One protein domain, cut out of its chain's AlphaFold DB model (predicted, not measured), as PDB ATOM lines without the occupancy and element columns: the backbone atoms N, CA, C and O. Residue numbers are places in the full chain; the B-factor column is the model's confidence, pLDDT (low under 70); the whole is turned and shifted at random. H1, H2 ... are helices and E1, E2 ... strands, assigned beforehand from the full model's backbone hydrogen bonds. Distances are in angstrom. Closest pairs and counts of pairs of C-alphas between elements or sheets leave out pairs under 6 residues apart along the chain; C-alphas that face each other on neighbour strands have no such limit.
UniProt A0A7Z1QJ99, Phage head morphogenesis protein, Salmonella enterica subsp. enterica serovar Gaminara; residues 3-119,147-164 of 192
ATOM      1  N   ALA A   3      37.091 -30.573  40.862       73.75
ATOM      2  CA  ALA A   3      37.421 -30.446  39.440       73.75
ATOM      3  C   ALA A   3      36.183 -30.236  38.545       73.75
ATOM      4  O   ALA A   3      36.241 -29.463  37.602       73.75
ATOM      5  N   PHE A   4      35.045 -30.861  38.870       82.06
ATOM      6  CA  PHE A   4      33.835 -30.756  38.046       82.06
ATOM      7  C   PHE A   4      33.253 -29.330  38.020       82.06
ATOM      8  O   PHE A   4      32.956 -28.801  36.955       82.06
ATOM      9  N   GLY A   5      33.158 -28.667  39.180       84.62
ATOM     10  CA  GLY A   5      32.675 -27.280  39.250       84.62
ATOM     11  C   GLY A   5      33.620 -26.269  38.587       84.62
ATOM     12  O   GLY A   5      33.177 -25.257  38.034       84.62
ATOM     13  N   LEU A   6      34.926 -26.556  38.598       87.44
ATOM     14  CA  LEU A   6      35.910 -25.771  37.856       87.44
ATOM     15  C   LEU A   6      35.676 -25.882  36.344       87.44
ATOM     16  O   LEU A   6      35.717 -24.866  35.659       87.44
ATOM     17  N   ASP A   7      35.359 -27.074  35.838       91.19
ATOM     18  CA  ASP A   7      35.099 -27.305  34.409       91.19
ATOM     19  C   ASP A   7      33.862 -26.567  33.919       91.19
ATOM     20  O   ASP A   7      33.894 -25.940  32.863       91.19
ATOM     21  N   GLN A   8      32.799 -26.570  34.727       90.12
ATOM     22  CA  GLN A   8      31.586 -25.794  34.462       90.12
ATOM     23  C   GLN A   8      31.892 -24.295  34.378       90.12
ATOM     24  O   GLN A   8      31.403 -23.592  33.495       90.12
ATOM     25  N   SER A   9      32.728 -23.790  35.284       91.00
ATOM     26  CA  SER A   9      33.122 -22.379  35.291       91.00
ATOM     27  C   SER A   9      34.011 -22.031  34.095       91.00
ATOM     28  O   SER A   9      33.837 -20.982  33.473       91.00
ATOM     29  N   LEU A  10      34.940 -22.924  33.751       92.75
ATOM     30  CA  LEU A  10      35.868 -22.755  32.641       92.75
ATOM     31  C   LEU A  10      35.137 -22.736  31.303       92.75
ATOM     32  O   LEU A  10      35.359 -21.811  30.528       92.75
ATOM     33  N   ILE A  11      34.241 -23.694  31.037       92.88
ATOM     34  CA  ILE A  11      33.555 -23.761  29.740       92.88
ATOM     35  C   ILE A  11      32.660 -22.539  29.509       92.88
ATOM     36  O   ILE A  11      32.643 -21.985  28.414       92.88
ATOM     37  N   ARG A  12      32.015 -22.024  30.564       91.12
ATOM     38  CA  ARG A  12      31.249 -20.767  30.508       91.12
ATOM     39  C   ARG A  12      32.111 -19.596  30.073       91.12
ATOM     40  O   ARG A  12      31.717 -18.829  29.203       91.12
ATOM     41  N   LYS A  13      33.298 -19.472  30.668       93.88
ATOM     42  CA  LYS A  13      34.256 -18.431  30.294       93.88
ATOM     43  C   LYS A  13      34.845 -18.644  28.914       93.88
ATOM     44  O   LYS A  13      35.072 -17.669  28.207       93.88
ATOM     45  N   LEU A  14      35.036 -19.890  28.503       94.31
ATOM     46  CA  LEU A  14      35.540 -20.199  27.177       94.31
ATOM     47  C   LEU A  14      34.548 -19.793  26.082       94.31
ATOM     48  O   LEU A  14      34.966 -19.227  25.080       94.31
ATOM     49  N   ILE A  15      33.244 -19.991  26.291       92.38
ATOM     50  CA  ILE A  15      32.198 -19.583  25.336       92.38
ATOM     51  C   ILE A  15      32.155 -18.053  25.149       92.38
ATOM     52  O   ILE A  15      31.825 -17.575  24.065       92.38
ATOM     53  N   GLU A  16      32.559 -17.265  26.153       94.31
ATOM     54  CA  GLU A  16      32.690 -15.801  26.029       94.31
ATOM     55  C   GLU A  16      33.849 -15.382  25.088       94.31
ATOM     56  O   GLU A  16      33.876 -14.250  24.590       94.31
ATOM     57  N   VAL A  17      34.813 -16.273  24.811       95.25
ATOM     58  CA  VAL A  17      35.935 -16.005  23.898       95.25
ATOM     59  C   VAL A  17      35.431 -15.991  22.460       95.25
ATOM     60  O   VAL A  17      34.958 -16.995  21.942       95.25
ATOM     61  N   LYS A  18      35.585 -14.858  21.767       93.94
ATOM     62  CA  LYS A  18      35.031 -14.667  20.413       93.94
ATOM     63  C   LYS A  18      35.672 -15.533  19.330       93.94
ATOM     64  O   LYS A  18      34.992 -15.849  18.362       93.94
ATOM     65  N   SER A  19      36.954 -15.879  19.454       97.06
ATOM     66  CA  SER A  19      37.670 -16.660  18.433       97.06
ATOM     67  C   SER A  19      37.360 -18.153  18.574       97.06
ATOM     68  O   SER A  19      37.784 -18.740  19.572       97.06
ATOM     69  N   PRO A  20      36.707 -18.789  17.580       95.06
ATOM     70  CA  PRO A  20      36.480 -20.234  17.597       95.06
ATOM     71  C   PRO A  20      37.787 -21.025  17.632       95.06
ATOM     72  O   PRO A  20      37.895 -22.007  18.349       95.06
ATOM     73  N   GLN A  21      38.823 -20.553  16.935       96.88
ATOM     74  CA  GLN A  21      40.125 -21.224  16.897       96.88
ATOM     75  C   GLN A  21      40.783 -21.268  18.280       96.88
ATOM     76  O   GLN A  21      41.320 -22.300  18.671       96.88
ATOM     77  N   LEU A  22      40.714 -20.170  19.042       96.81
ATOM     78  CA  LEU A  22      41.228 -20.155  20.413       96.81
ATOM     79  C   LEU A  22      40.409 -21.060  21.336       96.81
ATOM     80  O   LEU A  22      40.992 -21.714  22.198       96.81
ATOM     81  N   ARG A  23      39.082 -21.121  21.160       96.88
ATOM     82  CA  ARG A  23      38.247 -22.045  21.936       96.88
ATOM     83  C   ARG A  23      38.605 -23.500  21.645       96.88
ATOM     84  O   ARG A  23      38.855 -24.243  22.588       96.88
ATOM     85  N   GLU A  24      38.737 -23.860  20.372       97.12
ATOM     86  CA  GLU A  24      39.122 -25.205  19.937       97.12
ATOM     87  C   GLU A  24      40.487 -25.619  20.504       97.12
ATOM     88  O   GLU A  24      40.618 -26.705  21.061       97.12
ATOM     89  N   MET A  25      41.493 -24.737  20.463       97.44
ATOM     90  CA  MET A  25      42.805 -25.017  21.063       97.44
ATOM     91  C   MET A  25      42.713 -25.335  22.561       97.44
ATOM     92  O   MET A  25      43.363 -26.262  23.043       97.44
ATOM     93  N   VAL A  26      41.908 -24.574  23.310       96.62
ATOM     94  CA  VAL A  26      41.711 -24.815  24.747       96.62
ATOM     95  C   VAL A  26      40.937 -26.112  24.980       96.62
ATOM     96  O   VAL A  26      41.302 -26.876  25.870       96.62
ATOM     97  N   VAL A  27      39.900 -26.392  24.184       96.56
ATOM     98  CA  VAL A  27      39.144 -27.655  24.239       96.56
ATOM     99  C   VAL A  27      40.074 -28.850  24.026       96.56
ATOM    100  O   VAL A  27      40.047 -29.789  24.822       96.56
ATOM    101  N   GLN A  28      40.938 -28.799  23.011       96.38
ATOM    102  CA  GLN A  28      41.897 -29.863  22.716       96.38
ATOM    103  C   GLN A  28      42.886 -30.079  23.862       96.38
ATOM    104  O   GLN A  28      43.073 -31.214  24.296       96.38
ATOM    105  N   GLU A  29      43.471 -29.011  24.405       96.44
ATOM    106  CA  GLU A  29      44.387 -29.109  25.550       96.44
ATOM    107  C   GLU A  29      43.696 -29.742  26.768       96.44
ATOM    108  O   GLU A  29      44.226 -30.634  27.432       96.44
ATOM    109  N   MET A  30      42.455 -29.338  27.031       95.06
ATOM    110  CA  MET A  30      41.676 -29.835  28.160       95.06
ATOM    111  C   MET A  30      41.272 -31.304  28.002       95.06
ATOM    112  O   MET A  30      41.320 -32.055  28.982       95.06
ATOM    113  N   ASN A  31      40.912 -31.727  26.790       96.38
ATOM    114  CA  ASN A  31      40.598 -33.121  26.468       96.38
ATOM    115  C   ASN A  31      41.836 -34.031  26.558       96.38
ATOM    116  O   ASN A  31      41.725 -35.197  26.947       96.38
ATOM    117  N   ASN A  32      43.022 -33.485  26.281       96.06
ATOM    118  CA  ASN A  32      44.289 -34.217  26.299       96.06
ATOM    119  C   ASN A  32      45.015 -34.210  27.654       96.06
ATOM    120  O   ASN A  32      46.039 -34.877  27.783       96.06
ATOM    121  N   SER A  33      44.492 -33.522  28.679       95.44
ATOM    122  CA  SER A  33      45.115 -33.466  30.012       95.44
ATOM    123  C   SER A  33      45.226 -34.856  30.667       95.44
ATOM    124  O   SER A  33      44.203 -35.450  31.047       95.44
ATOM    125  N   PRO A  34      46.452 -35.361  30.907       94.75
ATOM    126  CA  PRO A  34      46.663 -36.666  31.531       94.75
ATOM    127  C   PRO A  34      46.072 -36.764  32.942       94.75
ATOM    128  O   PRO A  34      45.567 -37.816  33.341       94.75
ATOM    129  N   GLU A  35      46.088 -35.670  33.705       93.75
ATOM    130  CA  GLU A  35      45.578 -35.614  35.076       93.75
ATOM    131  C   GLU A  35      44.060 -35.794  35.112       93.75
ATOM    132  O   GLU A  35      43.534 -36.502  35.974       93.75
ATOM    133  N   ARG A  36      43.344 -35.192  34.152       92.38
ATOM    134  CA  ARG A  36      41.887 -35.337  34.015       92.38
ATOM    135  C   ARG A  36      41.513 -36.762  33.642       92.38
ATOM    136  O   ARG A  36      40.645 -37.357  34.283       92.38
ATOM    137  N   GLN A  37      42.217 -37.327  32.664       94.94
ATOM    138  CA  GLN A  37      42.014 -38.704  32.222       94.94
ATOM    139  C   GLN A  37      42.301 -39.700  33.361       94.94
ATOM    140  O   GLN A  37      41.515 -40.618  33.603       94.94
ATOM    141  N   LEU A  38      43.373 -39.487  34.134       94.69
ATOM    142  CA  LEU A  38      43.698 -40.303  35.307       94.69
ATOM    143  C   LEU A  38      42.638 -40.181  36.411       94.69
ATOM    144  O   LEU A  38      42.231 -41.191  36.989       94.69
ATOM    145  N   ALA A  39      42.166 -38.965  36.700       93.38
ATOM    146  CA  ALA A  39      41.140 -38.739  37.711       93.38
ATOM    147  C   ALA A  39      39.825 -39.454  37.364       93.38
ATOM    148  O   ALA A  39      39.191 -40.033  38.251       93.38
ATOM    149  N   PHE A  40      39.432 -39.450  36.086       94.81
ATOM    150  CA  PHE A  40      38.283 -40.217  35.615       94.81
ATOM    151  C   PHE A  40      38.512 -41.724  35.759       94.81
ATOM    152  O   PHE A  40      37.658 -42.411  36.312       94.81
ATOM    153  N   ARG A  41      39.675 -42.234  35.331       95.31
ATOM    154  CA  ARG A  41      40.032 -43.660  35.417       95.31
ATOM    155  C   ARG A  41      39.874 -44.206  36.835       95.31
ATOM    156  O   ARG A  41      39.221 -45.225  37.040       95.31
ATOM    157  N   ILE A  42      40.440 -43.502  37.818       94.50
ATOM    158  CA  ILE A  42      40.359 -43.878  39.239       94.50
ATOM    159  C   ILE A  42      38.901 -43.869  39.714       94.50
ATOM    160  O   ILE A  42      38.456 -44.793  40.393       94.50
ATOM    161  N   TRP A  43      38.150 -42.832  39.345       94.19
ATOM    162  CA  TRP A  43      36.751 -42.681  39.727       94.19
ATOM    163  C   TRP A  43      35.855 -43.787  39.154       94.19
ATOM    164  O   TRP A  43      35.105 -44.408  39.909       94.19
ATOM    165  N   ALA A  44      35.954 -44.058  37.851       94.12
ATOM    166  CA  ALA A  44      35.152 -45.068  37.169       94.12
ATOM    167  C   ALA A  44      35.426 -46.464  37.741       94.12
ATOM    168  O   ALA A  44      34.485 -47.165  38.115       94.12
ATOM    169  N   LYS A  45      36.709 -46.814  37.918       93.56
ATOM    170  CA  LYS A  45      37.127 -48.081  38.526       93.56
ATOM    171  C   LYS A  45      36.529 -48.265  39.922       93.56
ATOM    172  O   LYS A  45      35.910 -49.288  40.193       93.56
ATOM    173  N   ASN A  46      36.624 -47.246  40.777       93.44
ATOM    174  CA  ASN A  46      36.052 -47.308  42.120       93.44
ATOM    175  C   ASN A  46      34.524 -47.508  42.102       93.44
ATOM    176  O   ASN A  46      33.991 -48.247  42.927       93.44
ATOM    177  N   ILE A  47      33.795 -46.873  41.178       93.81
ATOM    178  CA  ILE A  47      32.341 -47.076  41.058       93.81
ATOM    179  C   ILE A  47      32.015 -48.500  40.610       93.81
ATOM    180  O   ILE A  47      31.110 -49.106  41.183       93.81
ATOM    181  N   MET A  48      32.738 -49.027  39.623       91.62
ATOM    182  CA  MET A  48      32.540 -50.389  39.125       91.62
ATOM    183  C   MET A  48      32.815 -51.433  40.211       91.62
ATOM    184  O   MET A  48      31.998 -52.325  40.415       91.62
ATOM    185  N   GLU A  49      33.896 -51.274  40.979       92.38
ATOM    186  CA  GLU A  49      34.269 -52.195  42.062       92.38
ATOM    187  C   GLU A  49      33.299 -52.130  43.246       92.38
ATOM    188  O   GLU A  49      32.846 -53.149  43.762       92.38
ATOM    189  N   THR A  50      32.957 -50.923  43.696       93.50
ATOM    190  CA  THR A  50      32.112 -50.745  44.889       93.50
ATOM    191  C   THR A  50      30.623 -50.877  44.593       93.50
ATOM    192  O   THR A  50      29.819 -50.966  45.523       93.50
ATOM    193  N   ARG A  51      30.240 -50.807  43.311       92.75
ATOM    194  CA  ARG A  51      28.862 -50.648  42.825       92.75
ATOM    195  C   ARG A  51      28.128 -49.453  43.455       92.75
ATOM    196  O   ARG A  51      26.900 -49.422  43.519       92.75
ATOM    197  N   ARG A  52      28.864 -48.433  43.921       89.19
ATOM    198  CA  ARG A  52      28.331 -47.222  44.576       89.19
ATOM    199  C   ARG A  52      28.564 -45.982  43.713       89.19
ATOM    200  O   ARG A  52      29.486 -45.212  43.950       89.19
ATOM    201  N   GLY A  53      27.689 -45.767  42.732       78.50
ATOM    202  CA  GLY A  53      27.762 -44.609  41.828       78.50
ATOM    203  C   GLY A  53      27.130 -43.318  42.373       78.50
ATOM    204  O   GLY A  53      27.562 -42.217  42.036       78.50
ATOM    205  N   GLY A  54      26.115 -43.427  43.238       80.19
ATOM    206  CA  GLY A  54      25.442 -42.268  43.841       80.19
ATOM    207  C   GLY A  54      24.938 -41.237  42.817       80.19
ATOM    208  O   GLY A  54      24.465 -41.591  41.740       80.19
ATOM    209  N   ASN A  55      25.018 -39.951  43.172       79.50
ATOM    210  CA  ASN A  55      24.765 -38.824  42.261       79.50
ATOM    211  C   ASN A  55      26.070 -38.091  41.893       79.50
ATOM    212  O   ASN A  55      26.017 -36.915  41.538       79.50
ATOM    213  N   ASP A  56      27.233 -38.737  42.049       86.19
ATOM    214  CA  ASP A  56      28.501 -38.113  41.662       86.19
ATOM    215  C   ASP A  56      28.578 -38.015  40.137       86.19
ATOM    216  O   ASP A  56      28.111 -38.907  39.423       86.19
ATOM    217  N   ILE A  57      29.133 -36.909  39.650       88.62
ATOM    218  CA  ILE A  57      29.235 -36.587  38.227       88.62
ATOM    219  C   ILE A  57      30.685 -36.241  37.929       88.62
ATOM    220  O   ILE A  57      31.333 -35.513  38.692       88.62
ATOM    221  N   ARG A  58      31.191 -36.757  36.810       92.00
ATOM    222  CA  ARG A  58      32.517 -36.433  36.294       92.00
ATOM    223  C   ARG A  58      32.467 -35.989  34.850       92.00
ATOM    224  O   ARG A  58      31.730 -36.545  34.042       92.00
ATOM    225  N   THR A  59      33.308 -35.004  34.564       92.94
ATOM    226  CA  THR A  59      33.653 -34.590  33.212       92.94
ATOM    227  C   THR A  59      34.382 -35.725  32.508       92.94
ATOM    228  O   THR A  59      35.302 -36.320  33.073       92.94
ATOM    229  N   LEU A  60      33.966 -36.002  31.282       94.00
ATOM    230  CA  LEU A  60      34.655 -36.871  30.336       94.00
ATOM    231  C   LEU A  60      35.497 -36.066  29.350       94.00
ATOM    232  O   LEU A  60      36.566 -36.514  28.957       94.00
ATOM    233  N   GLY A  61      35.024 -34.877  28.990       95.00
ATOM    234  CA  GLY A  61      35.697 -33.981  28.067       95.00
ATOM    235  C   GLY A  61      34.816 -32.790  27.723       95.00
ATOM    236  O   GLY A  61      33.763 -32.565  28.325       95.00
ATOM    237  N   PHE A  62      35.255 -32.042  26.731       95.56
ATOM    238  CA  PHE A  62      34.612 -30.860  26.197       95.56
ATOM    239  C   PHE A  62      34.307 -31.101  24.721       95.56
ATOM    240  O   PHE A  62      35.081 -31.750  24.014       95.56
ATOM    241  N   MET A  63      33.155 -30.610  24.276       95.88
ATOM    242  CA  MET A  63      32.717 -30.741  22.886       95.88
ATOM    243  C   MET A  63      33.582 -29.856  21.981       95.88
ATOM    244  O   MET A  63      33.852 -28.712  22.349       95.88
ATOM    245  N   SER A  64      33.993 -30.369  20.816       96.06
ATOM    246  CA  SER A  64      34.703 -29.566  19.810       96.06
ATOM    247  C   SER A  64      33.820 -28.431  19.295       96.06
ATOM    248  O   SER A  64      32.586 -28.489  19.362       96.06
ATOM    249  N   GLU A  65      34.448 -27.390  18.758       95.69
ATOM    250  CA  GLU A  65      33.730 -26.249  18.190       95.69
ATOM    251  C   GLU A  65      32.814 -26.669  17.039       95.69
ATOM    252  O   GLU A  65      31.644 -26.293  17.016       95.69
ATOM    253  N   SER A  66      33.302 -27.508  16.125       96.06
ATOM    254  CA  SER A  66      32.525 -27.960  14.968       96.06
ATOM    255  C   SER A  66      31.349 -28.862  15.343       96.06
ATOM    256  O   SER A  66      30.273 -28.701  14.762       96.06
ATOM    257  N   VAL A  67      31.478 -29.746  16.343       97.12
ATOM    258  CA  VAL A  67      30.320 -30.500  16.859       97.12
ATOM    259  C   VAL A  67      29.332 -29.559  17.543       97.12
ATOM    260  O   VAL A  67      28.127 -29.696  17.335       97.12
ATOM    261  N   ALA A  68      29.807 -28.595  18.333       95.50
ATOM    262  CA  ALA A  68      28.924 -27.678  19.042       95.50
ATOM    263  C   ALA A  68      28.099 -26.804  18.089       95.50
ATOM    264  O   ALA A  68      26.885 -26.681  18.268       95.50
ATOM    265  N   ASP A  69      28.735 -26.272  17.045       95.75
ATOM    266  CA  ASP A  69      28.065 -25.510  15.990       95.75
ATOM    267  C   ASP A  69      27.052 -26.391  15.236       95.75
ATOM    268  O   ASP A  69      25.942 -25.956  14.924       95.75
ATOM    269  N   ALA A  70      27.394 -27.659  14.980       96.06
ATOM    270  CA  ALA A  70      26.496 -28.615  14.338       96.06
ATOM    271  C   ALA A  70      25.264 -28.948  15.200       96.06
ATOM    272  O   ALA A  70      24.172 -29.124  14.647       96.06
ATOM    273  N   VAL A  71      25.412 -29.034  16.525       94.38
ATOM    274  CA  VAL A  71      24.279 -29.209  17.447       94.38
ATOM    275  C   VAL A  71      23.383 -27.978  17.412       94.38
ATOM    276  O   VAL A  71      22.192 -28.124  17.150       94.38
ATOM    277  N   GLU A  72      23.942 -26.779  17.585       94.19
ATOM    278  CA  GLU A  72      23.169 -25.530  17.617       94.19
ATOM    279  C   GLU A  72      22.364 -25.315  16.327       94.19
ATOM    280  O   GLU A  72      21.186 -24.966  16.378       94.19
ATOM    281  N   GLN A  73      22.944 -25.618  15.161       94.81
ATOM    282  CA  GLN A  73      22.236 -25.557  13.876       94.81
ATOM    283  C   GLN A  73      21.027 -26.503  13.792       94.81
ATOM    284  O   GLN A  73      20.097 -26.239  13.031       94.81
ATOM    285  N   ARG A  74      21.040 -27.617  14.534       92.62
ATOM    286  CA  ARG A  74      19.988 -28.649  14.507       92.62
ATOM    287  C   ARG A  74      18.934 -28.445  15.585       92.62
ATOM    288  O   ARG A  74      17.772 -28.768  15.354       92.62
ATOM    289  N   THR A  75      19.326 -27.943  16.749       90.38
ATOM    290  CA  THR A  75      18.445 -27.779  17.913       90.38
ATOM    291  C   THR A  75      17.914 -26.355  18.054       90.38
ATOM    292  O   THR A  75      16.886 -26.158  18.695       90.38
ATOM    293  N   GLY A  76      18.592 -25.364  17.467       91.12
ATOM    294  CA  GLY A  76      18.343 -23.942  17.710       91.12
ATOM    295  C   GLY A  76      18.854 -23.447  19.067       91.12
ATOM    296  O   GLY A  76      18.657 -22.278  19.392       91.12
ATOM    297  N   GLU A  77      19.504 -24.312  19.853       88.50
ATOM    298  CA  GLU A  77      20.048 -23.994  21.173       88.50
ATOM    299  C   GLU A  77      21.521 -24.420  21.264       88.50
ATOM    300  O   GLU A  77      21.848 -25.564  20.923       88.50
ATOM    301  N   PRO A  78      22.421 -23.552  21.759       89.00
ATOM    302  CA  PRO A  78      23.815 -23.923  21.939       89.00
ATOM    303  C   PRO A  78      23.942 -25.044  22.988       89.00
ATOM    304  O   PRO A  78      23.312 -24.967  24.047       89.00
ATOM    305  N   PRO A  79      24.766 -26.080  22.739       92.19
ATOM    306  CA  PRO A  79      25.018 -27.121  23.731       92.19
ATOM    307  C   PRO A  79      25.821 -26.579  24.919       92.19
ATOM    308  O   PRO A  79      26.466 -25.531  24.837       92.19
ATOM    309  N   ALA A  80      25.853 -27.334  26.021       91.94
ATOM    310  CA  ALA A  80      26.634 -26.953  27.202       91.94
ATOM    311  C   ALA A  80      28.154 -27.032  26.965       91.94
ATOM    312  O   ALA A  80      28.932 -26.410  27.692       91.94
ATOM    313  N   ARG A  81      28.572 -27.813  25.960       93.94
ATOM    314  CA  ARG A  81      29.957 -28.110  25.565       93.94
ATOM    315  C   ARG A  81      30.775 -28.825  26.642       93.94
ATOM    316  O   ARG A  81      32.001 -28.885  26.549       93.94
ATOM    317  N   LEU A  82      30.112 -29.403  27.642       94.25
ATOM    318  CA  LEU A  82      30.728 -30.144  28.742       94.25
ATOM    319  C   LEU A  82      30.150 -31.557  28.791       94.25
ATOM    320  O   LEU A  82      29.039 -31.763  29.283       94.25
ATOM    321  N   LEU A  83      30.929 -32.522  28.302       95.00
ATOM    322  CA  LEU A  83      30.569 -33.933  28.308       95.00
ATOM    323  C   LEU A  83      30.733 -34.479  29.722       95.00
ATOM    324  O   LEU A  83      31.831 -34.464  30.288       95.00
ATOM    325  N   ALA A  84      29.651 -34.990  30.296       93.06
ATOM    326  CA  ALA A  84      29.641 -35.473  31.665       93.06
ATOM    327  C   ALA A  84      28.927 -36.818  31.800       93.06
ATOM    328  O   ALA A  84      27.984 -37.145  31.078       93.06
ATOM    329  N   MET A  85      29.362 -37.590  32.790       92.00
ATOM    330  CA  MET A  85      28.779 -38.876  33.132       92.00
ATOM    331  C   MET A  85      28.522 -38.954  34.632       92.00
ATOM    332  O   MET A  85      29.365 -38.569  35.444       92.00
ATOM    333  N   SER A  86      27.348 -39.460  35.011       91.31
ATOM    334  CA  SER A  86      27.039 -39.743  36.412       91.31
ATOM    335  C   SER A  86      27.455 -41.158  36.800       91.31
ATOM    336  O   SER A  86      27.504 -42.058  35.961       91.31
ATOM    337  N   GLY A  87      27.650 -41.407  38.094       92.00
ATOM    338  CA  GLY A  87      27.891 -42.763  38.582       92.00
ATOM    339  C   GLY A  87      26.752 -43.742  38.269       92.00
ATOM    340  O   GLY A  87      26.996 -44.935  38.129       92.00
ATOM    341  N   LYS A  88      25.514 -43.258  38.079       90.56
ATOM    342  CA  LYS A  88      24.405 -44.097  37.590       90.56
ATOM    343  C   LYS A  88      24.609 -44.533  36.144       90.56
ATOM    344  O   LYS A  88      24.313 -45.679  35.832       90.56
ATOM    345  N   ASN A  89      25.124 -43.651  35.285       91.38
ATOM    346  CA  ASN A  89      25.452 -44.007  33.904       91.38
ATOM    347  C   ASN A  89      26.581 -45.043  33.862       91.38
ATOM    348  O   ASN A  89      26.491 -45.977  33.077       91.38
ATOM    349  N   VAL A  90      27.581 -44.935  34.750       93.56
ATOM    350  CA  VAL A  90      28.642 -45.952  34.887       93.56
ATOM    351  C   VAL A  90      28.049 -47.319  35.231       93.56
ATOM    352  O   VAL A  90      28.286 -48.285  34.516       93.56
ATOM    353  N   LEU A  91      27.224 -47.401  36.282       93.12
ATOM    354  CA  LEU A  91      26.596 -48.667  36.688       93.12
ATOM    355  C   LEU A  91      25.626 -49.219  35.638       93.12
ATOM    356  O   LEU A  91      25.481 -50.431  35.518       93.12
ATOM    357  N   HIS A  92      24.941 -48.340  34.905       92.19
ATOM    358  CA  HIS A  92      24.062 -48.753  33.822       92.19
ATOM    359  C   HIS A  92      24.854 -49.332  32.647       92.19
ATOM    360  O   HIS A  92      24.501 -50.400  32.154       92.19
ATOM    361  N   ALA A  93      25.924 -48.657  32.220       91.69
ATOM    362  CA  ALA A  93      26.801 -49.143  31.161       91.69
ATOM    363  C   ALA A  93      27.417 -50.502  31.532       91.69
ATOM    364  O   ALA A  93      27.397 -51.413  30.713       91.69
ATOM    365  N   ASP A  94      27.828 -50.666  32.791       91.94
ATOM    366  CA  ASP A  94      28.376 -51.899  33.370       91.94
ATOM    367  C   ASP A  94      27.306 -52.750  34.088       91.94
ATOM    368  O   ASP A  94      27.469 -53.172  35.237       91.94
ATOM    369  N   SER A  95      26.143 -52.930  33.458       92.75
ATOM    370  CA  SER A  95      25.043 -53.731  34.011       92.75
ATOM    371  C   SER A  95      25.084 -55.178  33.523       92.75
ATOM    372  O   SER A  95      25.500 -55.446  32.398       92.75
ATOM    373  N   ASP A  96      24.573 -56.113  34.334       93.25
ATOM    374  CA  ASP A  96      24.516 -57.547  33.998       93.25
ATOM    375  C   ASP A  96      23.802 -57.808  32.668       93.25
ATOM    376  O   ASP A  96      24.173 -58.711  31.922       93.25
ATOM    377  N   LYS A  97      22.802 -56.978  32.339       93.44
ATOM    378  CA  LYS A  97      22.117 -57.029  31.048       93.44
ATOM    379  C   LYS A  97      23.085 -56.788  29.889       93.44
ATOM    380  O   LYS A  97      23.086 -57.572  28.954       93.44
ATOM    381  N   HIS A  98      23.909 -55.743  29.945       93.25
ATOM    382  CA  HIS A  98      24.857 -55.454  28.864       93.25
ATOM    383  C   HIS A  98      25.991 -56.473  28.781       93.25
ATOM    384  O   HIS A  98      26.511 -56.694  27.693       93.25
ATOM    385  N   HIS A  99      26.360 -57.096  29.902       92.19
ATOM    386  CA  HIS A  99      27.283 -58.233  29.899       92.19
ATOM    387  C   HIS A  99      26.652 -59.468  29.252       92.19
ATOM    388  O   HIS A  99      27.294 -60.121  28.441       92.19
ATOM    389  N   THR A 100      25.384 -59.752  29.558       93.31
ATOM    390  CA  THR A 100      24.629 -60.867  28.957       93.31
ATOM    391  C   THR A 100      24.424 -60.669  27.457       93.31
ATOM    392  O   THR A 100      24.522 -61.623  26.695       93.31
ATOM    393  N   ASP A 101      24.163 -59.430  27.044       91.81
ATOM    394  CA  ASP A 101      24.006 -59.044  25.641       91.81
ATOM    395  C   ASP A 101      25.375 -58.849  24.938       91.81
ATOM    396  O   ASP A 101      25.402 -58.443  23.788       91.81
ATOM    397  N   GLU A 102      26.509 -59.082  25.616       90.62
ATOM    398  CA  GLU A 102      27.884 -58.937  25.087       90.62
ATOM    399  C   GLU A 102      28.236 -57.538  24.521       90.62
ATOM    400  O   GLU A 102      29.219 -57.355  23.800       90.62
ATOM    401  N   ILE A 103      27.484 -56.504  24.914       92.81
ATOM    402  CA  ILE A 103      27.677 -55.112  24.470       92.81
ATOM    403  C   ILE A 103      28.383 -54.217  25.491       92.81
ATOM    404  O   ILE A 103      28.689 -53.058  25.185       92.81
ATOM    405  N   ALA A 104      28.636 -54.717  26.701       93.06
ATOM    406  CA  ALA A 104      29.383 -53.986  27.718       93.06
ATOM    407  C   ALA A 104      30.833 -53.728  27.266       93.06
ATOM    408  O   ALA A 104      31.491 -54.572  26.647       93.06
ATOM    409  N   LEU A 105      31.356 -52.542  27.584       93.50
ATOM    410  CA  LEU A 105      32.782 -52.260  27.404       93.50
ATOM    411  C   LEU A 105      33.590 -53.038  28.443       93.50
ATOM    412  O   LEU A 105      33.121 -53.275  29.556       93.50
ATOM    413  N   SER A 106      34.832 -53.387  28.097       91.25
ATOM    414  CA  SER A 106      35.765 -53.870  29.111       91.25
ATOM    415  C   SER A 106      36.020 -52.767  30.155       91.25
ATOM    416  O   SER A 106      35.972 -51.579  29.810       91.25
ATOM    417  N   PRO A 107      36.326 -53.112  31.420       90.75
ATOM    418  CA  PRO A 107      36.703 -52.113  32.419       90.75
ATOM    419  C   PRO A 107      37.873 -51.231  31.966       90.75
ATOM    420  O   PRO A 107      37.872 -50.033  32.243       90.75
ATOM    421  N   ASP A 108      38.832 -51.798  31.227       91.69
ATOM    422  CA  ASP A 108      39.982 -51.068  30.690       91.69
ATOM    423  C   ASP A 108      39.560 -50.041  29.629       91.69
ATOM    424  O   ASP A 108      39.922 -48.870  29.748       91.69
ATOM    425  N   ASP A 109      38.741 -50.431  28.643       94.19
ATOM    426  CA  ASP A 109      38.223 -49.498  27.628       94.19
ATOM    427  C   ASP A 109      37.365 -48.403  28.273       94.19
ATOM    428  O   ASP A 109      37.474 -47.224  27.933       94.19
ATOM    429  N   PHE A 110      36.532 -48.773  29.250       94.19
ATOM    430  CA  PHE A 110      35.688 -47.814  29.952       94.19
ATOM    431  C   PHE A 110      36.527 -46.775  30.703       94.19
ATOM    432  O   PHE A 110      36.222 -45.580  30.701       94.19
ATOM    433  N   ALA A 111      37.619 -47.200  31.332       93.44
ATOM    434  CA  ALA A 111      38.494 -46.304  32.072       93.44
ATOM    435  C   ALA A 111      39.321 -45.371  31.157       93.44
ATOM    436  O   ALA A 111      39.934 -44.419  31.648       93.44
ATOM    437  N   LEU A 112      39.313 -45.620  29.842       95.25
ATOM    438  CA  LEU A 112      39.930 -44.801  28.797       95.25
ATOM    439  C   LEU A 112      38.938 -43.881  28.071       95.25
ATOM    440  O   LEU A 112      39.358 -43.133  27.188       95.25
ATOM    441  N   LEU A 113      37.654 -43.865  28.449       96.25
ATOM    442  CA  LEU A 113      36.632 -43.054  27.769       96.25
ATOM    443  C   LEU A 113      37.025 -41.584  27.534       96.25
ATOM    444  O   LEU A 113      36.833 -41.134  26.409       96.25
ATOM    445  N   PRO A 114      37.606 -40.835  28.497       96.56
ATOM    446  CA  PRO A 114      38.070 -39.470  28.240       96.56
ATOM    447  C   PRO A 114      39.065 -39.358  27.079       96.56
ATOM    448  O   PRO A 114      38.882 -38.540  26.185       96.56
ATOM    449  N   SER A 115      40.099 -40.208  27.061       95.81
ATOM    450  CA  SER A 115      41.109 -40.202  25.994       95.81
ATOM    451  C   SER A 115      40.536 -40.647  24.651       95.81
ATOM    452  O   SER A 115      40.925 -40.123  23.614       95.81
ATOM    453  N   LEU A 116      39.589 -41.590  24.662       96.12
ATOM    454  CA  LEU A 116      38.929 -42.062  23.446       96.12
ATOM    455  C   LEU A 116      37.969 -41.003  22.877       96.12
ATOM    456  O   LEU A 116      37.878 -40.841  21.667       96.12
ATOM    457  N   LEU A 117      37.295 -40.236  23.739       95.75
ATOM    458  CA  LEU A 117      36.445 -39.109  23.342       95.75
ATOM    459  C   LEU A 117      37.233 -37.881  22.880       95.75
ATOM    460  O   LEU A 117      36.696 -37.091  22.111       95.75
ATOM    461  N   ALA A 118      38.481 -37.713  23.324       95.62
ATOM    462  CA  ALA A 118      39.371 -36.669  22.816       95.62
ATOM    463  C   ALA A 118      39.744 -36.894  21.338       95.62
ATOM    464  O   ALA A 118      40.023 -35.940  20.612       95.62
ATOM    465  N   HIS A 119      39.722 -38.154  20.895       94.75
ATOM    466  CA  HIS A 119      40.062 -38.572  19.536       94.75
ATOM    467  C   HIS A 119      39.038 -39.587  19.006       94.75
ATOM    468  O   HIS A 119      39.373 -40.759  18.808       94.75
ATOM    469  N   VAL A 147      25.156 -39.128  23.511       95.12
ATOM    470  CA  VAL A 147      25.232 -37.889  24.290       95.12
ATOM    471  C   VAL A 147      24.035 -37.009  23.964       95.12
ATOM    472  O   VAL A 147      23.877 -36.557  22.833       95.12
ATOM    473  N   ASN A 148      23.217 -36.722  24.972       91.50
ATOM    474  CA  ASN A 148      22.144 -35.742  24.835       91.50
ATOM    475  C   ASN A 148      22.711 -34.335  25.061       91.50
ATOM    476  O   ASN A 148      23.330 -34.098  26.101       91.50
ATOM    477  N   ALA A 149      22.480 -33.423  24.112       83.19
ATOM    478  CA  ALA A 149      23.027 -32.069  24.127       83.19
ATOM    479  C   ALA A 149      22.028 -31.043  23.540       83.19
ATOM    480  O   ALA A 149      21.610 -31.235  22.396       83.19
ATOM    481  N   PRO A 150      21.660 -29.965  24.266       71.19
ATOM    482  CA  PRO A 150      21.884 -29.745  25.702       71.19
ATOM    483  C   PRO A 150      21.004 -30.662  26.574       71.19
ATOM    484  O   PRO A 150      19.884 -31.013  26.201       71.19
ATOM    485  N   TYR A 151      21.473 -31.047  27.769       75.06
ATOM    486  CA  TYR A 151      20.684 -31.840  28.721       75.06
ATOM    487  C   TYR A 151      20.628 -31.200  30.115       75.06
ATOM    488  O   TYR A 151      21.616 -30.736  30.685       75.06
ATOM    489  N   SER A 152      19.435 -31.196  30.712       70.06
ATOM    490  CA  SER A 152      19.230 -30.680  32.068       70.06
ATOM    491  C   SER A 152      19.209 -31.822  33.079       70.06
ATOM    492  O   SER A 152      18.312 -32.667  33.067       70.06
ATOM    493  N   ILE A 153      20.173 -31.844  34.005       66.94
ATOM    494  CA  ILE A 153      20.170 -32.805  35.114       66.94
ATOM    495  C   ILE A 153      19.403 -32.222  36.302       66.94
ATOM    496  O   ILE A 153      19.711 -31.151  36.820       66.94
ATOM    497  N   LYS A 154      18.431 -32.979  36.823       67.69
ATOM    498  CA  LYS A 154      17.694 -32.605  38.037       67.69
ATOM    499  C   LYS A 154      18.661 -32.386  39.212       67.69
ATOM    500  O   LYS A 154      19.416 -33.291  39.558       67.69
ATOM    501  N   ARG A 155      18.553 -31.231  39.887       69.38
ATOM    502  CA  ARG A 155      19.430 -30.775  40.994       69.38
ATOM    503  C   ARG A 155      20.852 -30.368  40.579       69.38
ATOM    504  O   ARG A 155      21.678 -30.160  41.461       69.38
ATOM    505  N   GLN A 156      21.124 -30.220  39.285       69.62
ATOM    506  CA  GLN A 156      22.268 -29.459  38.792       69.62
ATOM    507  C   GLN A 156      21.722 -28.164  38.177       69.62
ATOM    508  O   GLN A 156      20.899 -28.247  37.268       69.62
ATOM    509  N   PRO A 157      22.090 -26.980  38.700       67.44
ATOM    510  CA  PRO A 157      21.606 -25.710  38.155       67.44
ATOM    511  C   PRO A 157      22.174 -25.422  36.758       67.44
ATOM    512  O   PRO A 157      21.609 -24.627  36.014       67.44
ATOM    513  N   ASP A 158      23.276 -26.082  36.408       73.81
ATOM    514  CA  ASP A 158      24.010 -25.871  35.170       73.81
ATOM    515  C   ASP A 158      23.611 -26.925  34.127       73.81
ATOM    516  O   ASP A 158      23.467 -28.108  34.456       73.81
ATOM    517  N   GLN A 159      23.461 -26.504  32.867       79.50
ATOM    518  CA  GLN A 159      23.295 -27.429  31.744       79.50
ATOM    519  C   GLN A 159      24.591 -28.208  31.498       79.50
ATOM    520  O   GLN A 159      25.692 -27.687  31.681       79.50
ATOM    521  N   LEU A 160      24.440 -29.469  31.104       84.00
ATOM    522  CA  LEU A 160      25.525 -30.405  30.820       84.00
ATOM    523  C   LEU A 160      25.153 -31.210  29.578       84.00
ATOM    524  O   LEU A 160      23.973 -31.456  29.338       84.00
ATOM    525  N   ASP A 161      26.142 -31.699  28.844       84.50
ATOM    526  CA  ASP A 161      25.896 -32.673  27.786       84.50
ATOM    527  C   ASP A 161      26.157 -34.059  28.371       84.50
ATOM    528  O   ASP A 161      27.275 -34.406  28.762       84.50
ATOM    529  N   VAL A 162      25.091 -34.836  28.541       82.88
ATOM    530  CA  VAL A 162      25.139 -36.034  29.383       82.88
ATOM    531  C   VAL A 162      25.264 -37.272  28.536       82.88
ATOM    532  O   VAL A 162      24.461 -37.515  27.632       82.88
ATOM    533  N   ILE A 163      26.235 -38.102  28.902       84.69
ATOM    534  CA  ILE A 163      26.374 -39.424  28.319       84.69
ATOM    535  C   ILE A 163      25.275 -40.309  28.878       84.69
ATOM    536  O   ILE A 163      25.240 -40.620  30.070       84.69
ATOM    537  N   VAL A 164      24.367 -40.706  27.995       80.25
ATOM    538  CA  VAL A 164      23.234 -41.555  28.347       80.25
ATOM    539  C   VAL A 164      23.702 -42.997  28.406       80.25
ATOM    540  O   VAL A 164      23.510 -43.658  29.424       80.25
TER     541      VAL A 164
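AT A GLANCE: This is residues 3 to 119 and 147 to 164 of the 192 residues of the protein "Phage head morphogenesis protein" of Salmonella enterica subsp. enterica serovar Gaminara (UniProt A0A7Z1QJ99). A strongly twisted sheet of four strands has helices gathered round its E1 side, H1 over one face and H3 and H8 on the other, with H2 grazing it. H4 grazes the E3 side, and residues 97 to 102, of which 97 to 100 belong to H6, stick out at one end of the long axis. The printed part has 135 residues, with eight named helices and four named strands in the order H1 H2 H3 E1 H4 E2 H5 H6 H7 H8 E3 E4. The sheet is mixed, ordered E1 E2 E4 E3, and the class is mixed, helices and strands. The whole is compact, with a radius of gyration of the C-alphas of 15.1 A, and its outline is elongated, 46 by 30 by 27 A.

IN THESE COORDINATES: H1, residues 3 to 15, begins at C-alpha 3 (37.421, -30.446, 39.440) and is 18.6 A long. H2 is residues 20 to 32, 18.2 A, and H3 residues 34 to 50, 24.3 A. E1, residues 57 to 62, spans 14.4 A, H4, residues 65 to 75, 15.4 A, and E2, residues 82 to 86, 12.8 A. Then come H5, residues 87 to 93, H6, residues 96 to 100, H7, residues 107 to 111, and H8, residues 113 to 118. After the cut, E3 is residues 147 to 151 and E4 residues 160 to 164, ending at C-alpha 164 (23.234, -41.555, 28.347).

HOW THE PARTS SIT: E1 and E2 are antiparallel, with N 60 and O 83 2.8 A apart, within hydrogen-bond range. E2 and E4 are parallel, with N 161 and O 82 at 2.9 A. E4 and E3 form an antiparallel hairpin, with N 148 and O 162 at 3.0 A. H1 is on the sheet at a height of 9.1 A, over E2. H3 lies on the opposite face at 10.2 A, over E1 and E2. H8 is on the same face as H3. H5 is only just at the sheet's level, at 3.8 A. H3 is the hub: with residues 40 to 45 alone it touches H7, closest at the C-alphas of Arg 41 and Ala 111, 4.5 A apart. H2 touches H8 with residues 28 to 32 alone, at a shallow tilt of 31 degrees, opposite ways; the C-alphas of Asn 31 and Ala 118 are closest, 5.2 A. In each of the eight helices every O i to N i+4 pair is within hydrogen-bond range.

THE WHOLE: The C-alphas of Lys 18 and Thr 100 are the two farthest apart, 48.1 A. Residues 120 to 146 are not printed, and C-alphas 119 and 147 are 15.6 A apart across this cut. Of the links printed whole, none is long. Mean pLDDT of the printed part is 90.9; residues 153 to 157 are under 70.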